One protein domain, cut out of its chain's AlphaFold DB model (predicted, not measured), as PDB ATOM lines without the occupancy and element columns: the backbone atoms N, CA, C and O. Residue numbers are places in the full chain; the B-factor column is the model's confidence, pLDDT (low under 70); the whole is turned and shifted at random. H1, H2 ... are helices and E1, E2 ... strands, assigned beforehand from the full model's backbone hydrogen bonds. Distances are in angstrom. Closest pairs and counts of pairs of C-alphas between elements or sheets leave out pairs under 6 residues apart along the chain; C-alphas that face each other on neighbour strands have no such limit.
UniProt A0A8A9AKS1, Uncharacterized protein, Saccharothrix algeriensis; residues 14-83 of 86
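This is residues 14 to 83 of the 86 residues of an uncharacterized protein of Saccharothrix algeriensis (UniProt A0A8A9AKS1). A narrow three-stranded antiparallel sheet and the helix H1 make a loose V: the last residues of H1, 23 to 27, meet the sheet near Gly 69 of E2 and Ala 78 of E3, while residues 14 to 20 of H1 stick out free. The short helix H2 packs on H1 near this corner, and a long loop, residues 51 to 64, extends from the other end of the sheet. The printed part has 70 residues, with two named helices and three named strands in the order H1 H2 E1 E2 E3, a mixed class of helices and strands; the sheet's order is E1 E2 E3. It is only just compact, close to loose, with a radius of gyration of the C-alphas of 13.3 A, and flat, with spans of 38 by 32 by 16 A.

In the sheet, E1 is residues 47 to 50, E2 residues 65 to 70, 16.4 A long, and E3 residues 77 to 82, 16.3 A long. C-alpha 82, where E3 ends, is at (25.315, -29.473, -2.558). H1 is residues 14 to 27, 20.1 A from first to last C-alpha, from C-alpha 14 at (21.679, -40.204, -21.272) to C-alpha 27 at (23.940, -21.820, -13.595). H2 is residues 36 to 45, 14.6 A long.

The sheet is a meander, each strand the antiparallel neighbour of the one before, with E2 as the inner strand and E1 and E3 as edge strands. E1 and E2 form a hairpin at 162 degrees between directions, with N 49 and O 68 within hydrogen-bond range at 2.9 A. E2 and E3 form a hairpin at 175 degrees, with N 80 and O 67 at 2.8 A and N 65 and O 82 at 2.8 A. H1 is on the sheet but only grazes it, with residues 23 to 27. Its closest C-alphas to E3 are those of Leu 27 and Ala 78, 5.1 A apart, and to E2 those of Leu 27 and Gly 69, 5.8 A apart. H1 touches H2 with residues 24 to 25 alone, the closest C-alphas being those of Ala 25 and Val 39, 5.6 A apart. These helices run the same way at a steep tilt of 46 degrees. H2 is only just not on the sheet, with 4 pairs of C-alphas within 10 A. H2 is apart from E3, and only just apart from E2, at 8.4 A. In H1 and H2 every O i to N i+4 pair is within hydrogen-bond range.

The two C-alphas farthest apart, those of Arg 37 and Gln 56, are 39.1 A apart. The printed part, residues 14 to 83, has no cut. The link from E1 to E2, 14 residues, is long; that from H2 to E1 is tight. The mean pLDDT of the printed part is 91.2, and residues 60 to 62 are under 70.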
ATOM      1  N   ALA A  14      22.166 -41.394 -20.576       88.88
ATOM      2  CA  ALA A  14      21.679 -40.204 -21.272       88.88
ATOM      3  C   ALA A  14      21.002 -39.199 -20.325       88.88
ATOM      4  O   ALA A  14      21.257 -38.001 -20.424       88.88
ATOM      5  N   TYR A  15      20.200 -39.677 -19.372       90.38
ATOM      6  CA  TYR A  15      19.483 -38.814 -18.436       90.38
ATOM      7  C   TYR A  15      20.417 -38.127 -17.435       90.38
ATOM      8  O   TYR A  15      20.231 -36.956 -17.128       90.38
ATOM      9  N   GLY A  16      21.482 -38.799 -16.995       90.56
ATOM     10  CA  GLY A  16      22.534 -38.191 -16.183       90.56
ATOM     11  C   GLY A  16      23.261 -37.054 -16.902       90.56
ATOM     12  O   GLY A  16      23.565 -36.035 -16.280       90.56
ATOM     13  N   ARG A  17      23.500 -37.201 -18.212       90.44
ATOM     14  CA  ARG A  17      24.051 -36.122 -19.049       90.44
ATOM     15  C   ARG A  17      23.052 -34.986 -19.249       90.44
ATOM     16  O   ARG A  17      23.452 -33.834 -19.145       90.44
ATOM     17  N   LEU A  18      21.771 -35.294 -19.467       91.19
ATOM     18  CA  LEU A  18      20.713 -34.284 -19.565       91.19
ATOM     19  C   LEU A  18      20.575 -33.477 -18.268       91.19
ATOM     20  O   LEU A  18      20.493 -32.256 -18.318       91.19
ATOM     21  N   ALA A  19      20.601 -34.135 -17.109       91.31
ATOM     22  CA  ALA A  19      20.537 -33.457 -15.820       91.31
ATOM     23  C   ALA A  19      21.756 -32.546 -15.604       91.31
ATOM     24  O   ALA A  19      21.595 -31.389 -15.232       91.31
ATOM     25  N   ALA A  20      22.971 -33.033 -15.898       90.12
ATOM     26  CA  ALA A  20      24.182 -32.211 -15.827       90.12
ATOM     27  C   ALA A  20      24.100 -30.989 -16.757       90.12
ATOM     28  O   ALA A  20      24.450 -29.876 -16.372       90.12
ATOM     29  N   TRP A  21      23.581 -31.195 -17.964       91.38
ATOM     30  CA  TRP A  21      23.339 -30.143 -18.937       91.38
ATOM     31  C   TRP A  21      22.350 -29.080 -18.436       91.38
ATOM     32  O   TRP A  21      22.631 -27.885 -18.500       91.38
ATOM     33  N   GLN A  22      21.210 -29.504 -17.890       93.31
ATOM     34  CA  GLN A  22      20.206 -28.601 -17.325       93.31
ATOM     35  C   GLN A  22      20.763 -27.796 -16.145       93.31
ATOM     36  O   GLN A  22      20.454 -26.611 -16.022       93.31
ATOM     37  N   SER A  23      21.622 -28.401 -15.314       93.75
ATOM     38  CA  SER A  23      22.327 -27.677 -14.250       93.75
ATOM     39  C   SER A  23      23.212 -26.563 -14.810       93.75
ATOM     40  O   SER A  23      23.153 -25.443 -14.309       93.75
ATOM     41  N   LEU A  24      23.986 -26.831 -15.870       94.69
ATOM     42  CA  LEU A  24      24.817 -25.811 -16.518       94.69
ATOM     43  C   LEU A  24      23.975 -24.676 -17.110       94.69
ATOM     44  O   LEU A  24      24.293 -23.516 -16.871       94.69
ATOM     45  N   ALA A  25      22.872 -24.995 -17.797       95.56
ATOM     46  CA  ALA A  25      21.962 -23.994 -18.357       95.56
ATOM     47  C   ALA A  25      21.377 -23.056 -17.287       95.56
ATOM     48  O   ALA A  25      21.308 -21.841 -17.488       95.56
ATOM     49  N   GLY A  26      20.983 -23.613 -16.137       94.38
ATOM     50  CA  GLY A  26      20.507 -22.828 -15.000       94.38
ATOM     51  C   GLY A  26      21.609 -21.956 -14.395       94.38
ATOM     52  O   GLY A  26      21.401 -20.763 -14.166       94.38
ATOM     53  N   LEU A  27      22.802 -22.524 -14.192       95.81
ATOM     54  CA  LEU A  27      23.940 -21.820 -13.595       95.81
ATOM     55  C   LEU A  27      24.509 -20.709 -14.488       95.81
ATOM     56  O   LEU A  27      25.006 -19.712 -13.976       95.81
ATOM     57  N   SER A  28      24.393 -20.825 -15.810       95.94
ATOM     58  CA  SER A  28      24.764 -19.759 -16.747       95.94
ATOM     59  C   SER A  28      23.654 -18.711 -16.956       95.94
ATOM     60  O   SER A  28      23.783 -17.816 -17.798       95.94
ATOM     61  N   CYS A  29      22.554 -18.814 -16.194       90.81
ATOM     62  CA  CYS A  29      21.353 -17.980 -16.299       90.81
ATOM     63  C   CYS A  29      20.792 -17.912 -17.729       90.81
ATOM     64  O   CYS A  29      20.364 -16.843 -18.186       90.81
ATOM     65  N   THR A  30      20.834 -19.031 -18.454       93.75
ATOM     66  CA  THR A  30      20.332 -19.101 -19.827       93.75
ATOM     67  C   THR A  30      18.801 -19.204 -19.824       93.75
ATOM     68  O   THR A  30      18.246 -19.905 -18.974       93.75
ATOM     69  N   PRO A  31      18.088 -18.529 -20.748       90.31
ATOM     70  CA  PRO A  31      16.637 -18.648 -20.854       90.31
ATOM     71  C   PRO A  31      16.163 -20.094 -21.032       90.31
ATOM     72  O   PRO A  31      16.810 -20.911 -21.693       90.31
ATOM     73  N   GLN A  32      14.991 -20.396 -20.477       89.81
ATOM     74  CA  GLN A  32      14.346 -21.689 -20.678       89.81
ATOM     75  C   GLN A  32      14.036 -21.902 -22.166       89.81
ATOM     76  O   GLN A  32      13.570 -20.992 -22.847       89.81
ATOM     77  N   GLY A  33      14.290 -23.113 -22.668       91.12
ATOM     78  CA  GLY A  33      14.077 -23.458 -24.076       91.12
ATOM     79  C   GLY A  33      15.236 -23.101 -25.010       91.12
ATOM     80  O   GLY A  33      15.151 -23.415 -26.194       91.12
ATOM     81  N   ALA A  34      16.321 -22.508 -24.498       94.25
ATOM     82  CA  ALA A  34      17.540 -22.308 -25.275       94.25
ATOM     83  C   ALA A  34      18.098 -23.638 -25.803       94.25
ATOM     84  O   ALA A  34      18.068 -24.677 -25.133       94.25
ATOM     85  N   SER A  35      18.621 -23.589 -27.022       94.62
ATOM     86  CA  SER A  35      19.249 -24.719 -27.688       94.62
ATOM     87  C   SER A  35      20.560 -25.127 -27.013       94.62
ATOM     88  O   SER A  35      21.157 -24.387 -26.226       94.62
ATOM     89  N   PHE A  36      21.051 -26.312 -27.387       92.19
ATOM     90  CA  PHE A  36      22.340 -26.807 -26.915       92.19
ATOM     91  C   PHE A  36      23.481 -25.812 -27.174       92.19
ATOM     92  O   PHE A  36      24.236 -25.474 -26.271       92.19
ATOM     93  N   ARG A  37      23.579 -25.275 -28.392       95.69
ATOM     94  CA  ARG A  37      24.672 -24.358 -28.744       95.69
ATOM     95  C   ARG A  37      24.605 -23.025 -28.003       95.69
ATOM     96  O   ARG A  37      25.644 -22.475 -27.662       95.69
ATOM     97  N   GLU A  38      23.406 -22.510 -27.744       95.88
ATOM     98  CA  GLU A  38      23.238 -21.235 -27.033       95.88
ATOM     99  C   GLU A  38      23.676 -21.341 -25.574       95.88
ATOM    100  O   GLU A  38      24.384 -20.471 -25.072       95.88
ATOM    101  N   VAL A  39      23.297 -22.424 -24.893       96.00
ATOM    102  CA  VAL A  39      23.761 -22.669 -23.524       96.00
ATOM    103  C   VAL A  39      25.268 -22.929 -23.506       96.00
ATOM    104  O   VAL A  39      25.936 -22.400 -22.629       96.00
ATOM    105  N   GLU A  40      25.819 -23.698 -24.451       96.62
ATOM    106  CA  GLU A  40      27.263 -23.968 -24.516       96.62
ATOM    107  C   GLU A  40      28.064 -22.668 -24.661       96.62
ATOM    108  O   GLU A  40      28.986 -22.419 -23.882       96.62
ATOM    109  N   ALA A  41      27.655 -21.797 -25.589       96.50
ATOM    110  CA  ALA A  41      28.248 -20.475 -25.745       96.50
ATOM    111  C   ALA A  41      28.153 -19.673 -24.440       96.50
ATOM    112  O   ALA A  41      29.155 -19.149 -23.957       96.50
ATOM    113  N   ARG A  42      26.972 -19.645 -23.813       95.62
ATOM    114  CA  ARG A  42      26.743 -18.879 -22.584       95.62
ATOM    115  C   ARG A  42      27.572 -19.376 -21.401       95.62
ATOM    116  O   ARG A  42      28.111 -18.566 -20.652       95.62
ATOM    117  N   VAL A  43      27.693 -20.693 -21.243       96.81
ATOM    118  CA  VAL A  43      28.556 -21.330 -20.238       96.81
ATOM    119  C   VAL A  43      30.014 -20.922 -20.449       96.81
ATOM    120  O   VAL A  43      30.708 -20.662 -19.468       96.81
ATOM    121  N   GLY A  44      30.465 -20.818 -21.704       97.44
ATOM    122  CA  GLY A  44      31.817 -20.370 -22.051       97.44
ATOM    123  C   GLY A  44      32.093 -18.890 -21.770       97.44
ATOM    124  O   GLY A  44      33.237 -18.522 -21.523       97.44
ATOM    125  N   GLU A  45      31.065 -18.038 -21.767       97.25
ATOM    126  CA  GLU A  45      31.204 -16.617 -21.413       97.25
ATOM    127  C   GLU A  45      31.211 -16.382 -19.890       97.25
ATOM    128  O   GLU A  45      31.679 -15.342 -19.415       97.25
ATOM    129  N   CYS A  46      30.656 -17.315 -19.111       97.75
ATOM    130  CA  CYS A  46      30.601 -17.215 -17.656       97.75
ATOM    131  C   CYS A  46      31.988 -17.348 -17.016       97.75
ATOM    132  O   CYS A  46      32.836 -18.128 -17.444       97.75
ATOM    133  N   THR A  47      32.196 -16.620 -15.918       97.88
ATOM    134  CA  THR A  47      33.341 -16.865 -15.032       97.88
ATOM    135  C   THR A  47      32.936 -17.871 -13.966       97.88
ATOM    136  O   THR A  47      31.918 -17.688 -13.299       97.88
ATOM    137  N   TRP A  48      33.733 -18.924 -13.804       97.75
ATOM    138  CA  TRP A  48      33.433 -20.031 -12.903       97.75
ATOM    139  C   TRP A  48      34.383 -20.050 -11.714       97.75
ATOM    140  O   TRP A  48      35.599 -19.942 -11.871       97.75
ATOM    141  N   HIS A  49      33.815 -20.238 -10.529       96.56
ATOM    142  CA  HIS A  49      34.553 -20.421  -9.291       96.56
ATOM    143  C   HIS A  49      34.114 -21.718  -8.630       96.56
ATOM    144  O   HIS A  49      32.921 -21.996  -8.520       96.56
ATOM    145  N   VAL A  50      35.089 -22.488  -8.166       94.19
ATOM    146  CA  VAL A  50      34.856 -23.594  -7.242       94.19
ATOM    147  C   VAL A  50      35.200 -23.086  -5.853       94.19
ATOM    148  O   VAL A  50      36.202 -22.385  -5.688       94.19
ATOM    149  N   PHE A  51      34.362 -23.398  -4.876       91.31
ATOM    150  CA  PHE A  51      34.588 -23.002  -3.495       91.31
ATOM    151  C   PHE A  51      34.366 -24.168  -2.542       91.31
ATOM    152  O   PHE A  51      33.730 -25.169  -2.864       91.31
ATOM    153  N   ASP A  52      34.912 -23.970  -1.356       89.94
ATOM    154  CA  ASP A  52      34.772 -24.823  -0.192       89.94
ATOM    155  C   ASP A  52      34.221 -23.959   0.954       89.94
ATOM    156  O   ASP A  52      34.254 -22.724   0.877       89.94
ATOM    157  N   ALA A  53      33.699 -24.582   2.003       86.75
ATOM    158  CA  ALA A  53      33.166 -23.890   3.164       86.75
ATOM    159  C   ALA A  53      33.559 -24.628   4.446       86.75
ATOM    160  O   ALA A  53      33.190 -25.781   4.641       86.75
ATOM    161  N   ASP A  54      34.252 -23.941   5.358       87.19
ATOM    162  CA  ASP A  54      34.560 -24.478   6.689       87.19
ATOM    163  C   ASP A  54      33.309 -24.423   7.579       87.19
ATOM    164  O   ASP A  54      33.099 -23.512   8.381       87.19
ATOM    165  N   THR A  55      32.397 -25.360   7.334       86.62
ATOM    166  CA  THR A  55      31.108 -25.468   8.014       86.62
ATOM    167  C   THR A  55      30.854 -26.918   8.393       86.62
ATOM    168  O   THR A  55      31.353 -27.841   7.758       86.62
ATOM    169  N   GLN A  56      30.003 -27.147   9.393       86.25
ATOM    170  CA  GLN A  56      29.613 -28.510   9.774       86.25
ATOM    171  C   GLN A  56      28.789 -29.233   8.693       86.25
ATOM    172  O   GLN A  56      28.678 -30.456   8.721       86.25
ATOM    173  N   TRP A  57      28.204 -28.481   7.758       85.19
ATOM    174  CA  TRP A  57      27.385 -29.009   6.669       85.19
ATOM    175  C   TRP A  57      28.232 -29.466   5.474       85.19
ATOM    176  O   TRP A  57      27.979 -30.533   4.925       85.19
ATOM    177  N   PHE A  58      29.264 -28.698   5.115       84.75
ATOM    178  CA  PHE A  58      30.169 -28.984   4.002       84.75
ATOM    179  C   PHE A  58      31.374 -29.784   4.520       84.75
ATOM    180  O   PHE A  58      32.425 -29.246   4.866       84.75
ATOM    181  N   ARG A  59      31.176 -31.096   4.681       75.06
ATOM    182  CA  ARG A  59      32.117 -31.988   5.379       75.06
ATOM    183  C   ARG A  59      33.361 -32.332   4.557       75.06
ATOM    184  O   ARG A  59      34.283 -32.945   5.092       75.06
ATOM    185  N   ARG A  60      33.401 -31.958   3.275       68.06
ATOM    186  CA  ARG A  60      34.436 -32.301   2.284       68.06
ATOM    187  C   ARG A  60      34.670 -33.807   2.175       68.06
ATOM    188  O   ARG A  60      35.730 -34.261   1.746       68.06
ATOM    189  N   VAL A  61      33.677 -34.591   2.584       67.25
ATOM    190  CA  VAL A  61      33.680 -36.043   2.458       67.25
ATOM    191  C   VAL A  61      33.003 -36.344   1.138       67.25
ATOM    192  O   VAL A  61      31.902 -35.866   0.912       67.25
ATOM    193  N   ALA A  62      33.721 -37.066   0.273       58.78
ATOM    194  CA  ALA A  62      33.297 -37.582  -1.025       58.78
ATOM    195  C   ALA A  62      32.035 -36.895  -1.602       58.78
ATOM    196  O   ALA A  62      30.915 -37.293  -1.297       58.78
ATOM    197  N   TRP A  63      32.249 -35.932  -2.508       72.69
ATOM    198  CA  TRP A  63      31.236 -35.337  -3.402       72.69
ATOM    199  C   TRP A  63      30.464 -34.096  -2.925       72.69
ATOM    200  O   TRP A  63      29.440 -33.772  -3.526       72.69
ATOM    201  N   ASP A  64      30.988 -33.331  -1.964       86.94
ATOM    202  CA  ASP A  64      30.535 -31.946  -1.767       86.94
ATOM    203  C   ASP A  64      30.879 -31.076  -2.990       86.94
ATOM    204  O   ASP A  64      32.000 -31.103  -3.508       86.94
ATOM    205  N   ILE A  65      29.902 -30.306  -3.474       88.69
ATOM    206  CA  ILE A  65      30.021 -29.447  -4.657       88.69
ATOM    207  C   ILE A  65      29.717 -28.011  -4.249       88.69
ATOM    208  O   ILE A  65      28.585 -27.699  -3.888       88.69
ATOM    209  N   GLY A  66      30.713 -27.135  -4.372       92.38
ATOM    210  CA  GLY A  66      30.556 -25.684  -4.313       92.38
ATOM    211  C   GLY A  66      30.977 -25.066  -5.640       92.38
ATOM    212  O   GLY A  66      32.165 -25.015  -5.951       92.38
ATOM    213  N   VAL A  67      30.017 -24.615  -6.448       95.06
ATOM    214  CA  VAL A  67      30.271 -23.969  -7.744       95.06
ATOM    215  C   VAL A  67      29.481 -22.673  -7.851       95.06
ATOM    216  O   VAL A  67      28.293 -22.625  -7.544       95.06
ATOM    217  N   ALA A  68      30.138 -21.623  -8.326       96.62
ATOM    218  CA  ALA A  68      29.560 -20.318  -8.597       96.62
ATOM    219  C   ALA A  68      29.825 -19.917 -10.055       96.62
ATOM    220  O   ALA A  68      30.969 -19.933 -10.509       96.62
ATOM    221  N   GLY A  69      28.765 -19.554 -10.776       97.12
ATOM    222  CA  GLY A  69      28.821 -19.017 -12.133       97.12
ATOM    223  C   GLY A  69      28.447 -17.539 -12.136       97.12
ATOM    224  O   GLY A  69      27.330 -17.174 -11.767       97.12
ATOM    225  N   VAL A  70      29.374 -16.681 -12.555       97.06
ATOM    226  CA  VAL A  70      29.144 -15.242 -12.731       97.06
ATOM    227  C   VAL A  70      28.825 -14.984 -14.199       97.06
ATOM    228  O   VAL A  70      29.585 -15.376 -15.088       97.06
ATOM    229  N   ALA A  71      27.709 -14.310 -14.465       94.94
ATOM    230  CA  ALA A  71      27.351 -13.902 -15.817       94.94
ATOM    231  C   ALA A  71      28.380 -12.903 -16.389       94.94
ATOM    232  O   ALA A  71      29.000 -12.154 -15.630       94.94
ATOM    233  N   PRO A  72      28.523 -12.809 -17.723       94.00
ATOM    234  CA  PRO A  72      29.526 -11.939 -18.354       94.00
ATOM    235  C   PRO A  72      29.338 -10.455 -18.015       94.00
ATOM    236  O   PRO A  72      30.298  -9.698 -17.913       94.00
ATOM    237  N   ASP A  73      28.085 -10.050 -17.783       93.88
ATOM    238  CA  ASP A  73      27.709  -8.699 -17.357       93.88
ATOM    239  C   ASP A  73      28.082  -8.383 -15.895       93.88
ATOM    240  O   ASP A  73      27.937  -7.239 -15.465       93.88
ATOM    241  N   ARG A  74      28.547  -9.384 -15.133       92.94
ATOM    242  CA  ARG A  74      28.878  -9.332 -13.699       92.94
ATOM    243  C   ARG A  74      27.744  -8.835 -12.802       92.94
ATOM    244  O   ARG A  74      27.988  -8.385 -11.685       92.94
ATOM    245  N   ARG A  75      26.499  -8.917 -13.270       95.38
ATOM    246  CA  ARG A  75      25.301  -8.498 -12.522       95.38
ATOM    247  C   ARG A  75      24.500  -9.671 -11.984       95.38
ATOM    248  O   ARG A  75      23.606  -9.470 -11.168       95.38
ATOM    249  N   ARG A  76      24.792 -10.881 -12.455       95.06
ATOM    250  CA  ARG A  76      24.113 -12.108 -12.043       95.06
ATOM    251  C   ARG A  76      25.129 -13.147 -11.608       95.06
ATOM    252  O   ARG A  76      26.163 -13.322 -12.252       95.06
ATOM    253  N   LEU A  77      24.794 -13.823 -10.522       95.62
ATOM    254  CA  LEU A  77      25.548 -14.913  -9.933       95.62
ATOM    255  C   LEU A  77      24.564 -16.049  -9.663       95.62
ATOM    256  O   LEU A  77      23.520 -15.822  -9.051       95.62
ATOM    257  N   ALA A  78      24.913 -17.253 -10.096       97.06
ATOM    258  CA  ALA A  78      24.226 -18.472  -9.706       97.06
ATOM    259  C   ALA A  78      25.184 -19.353  -8.905       97.06
ATOM    260  O   ALA A  78      26.360 -19.471  -9.249       97.06
ATOM    261  N   VAL A  79      24.682 -19.964  -7.836       95.69
ATOM    262  CA  VAL A  79      25.475 -20.798  -6.928       95.69
ATOM    263  C   VAL A  79      24.816 -22.163  -6.797       95.69
ATOM    264  O   VAL A  79      23.620 -22.254  -6.525       95.69
ATOM    265  N   LEU A  80      25.609 -23.216  -6.970       94.25
ATOM    266  CA  LEU A  80      25.275 -24.581  -6.593       94.25
ATOM    267  C   LEU A  80      26.139 -24.966  -5.394       94.25
ATOM    268  O   LEU A  80      27.354 -25.097  -5.524       94.25
ATOM    269  N   ALA A  81      25.491 -25.157  -4.250       92.25
ATOM    270  CA  ALA A  81      26.079 -25.758  -3.065       92.25
ATOM    271  C   ALA A  81      25.291 -27.033  -2.757       92.25
ATOM    272  O   ALA A  81      24.087 -26.965  -2.507       92.25
ATOM    273  N   ALA A  82      25.944 -28.187  -2.818       88.88
ATOM    274  CA  ALA A  82      25.315 -29.473  -2.558       88.88
ATOM    275  C   ALA A  82      26.256 -30.366  -1.753       88.88
ATOM    276  O   ALA A  82      27.446 -30.435  -2.047       88.88
ATOM    277  N   THR A  83      25.686 -31.064  -0.780       86.69
ATOM    278  CA  THR A  83      26.330 -32.154  -0.048       86.69
ATOM    279  C   THR A  83      25.495 -33.410  -0.250       86.69
ATOM    280  O   THR A  83      24.269 -33.327  -0.369       86.69
TER     281      THR A  83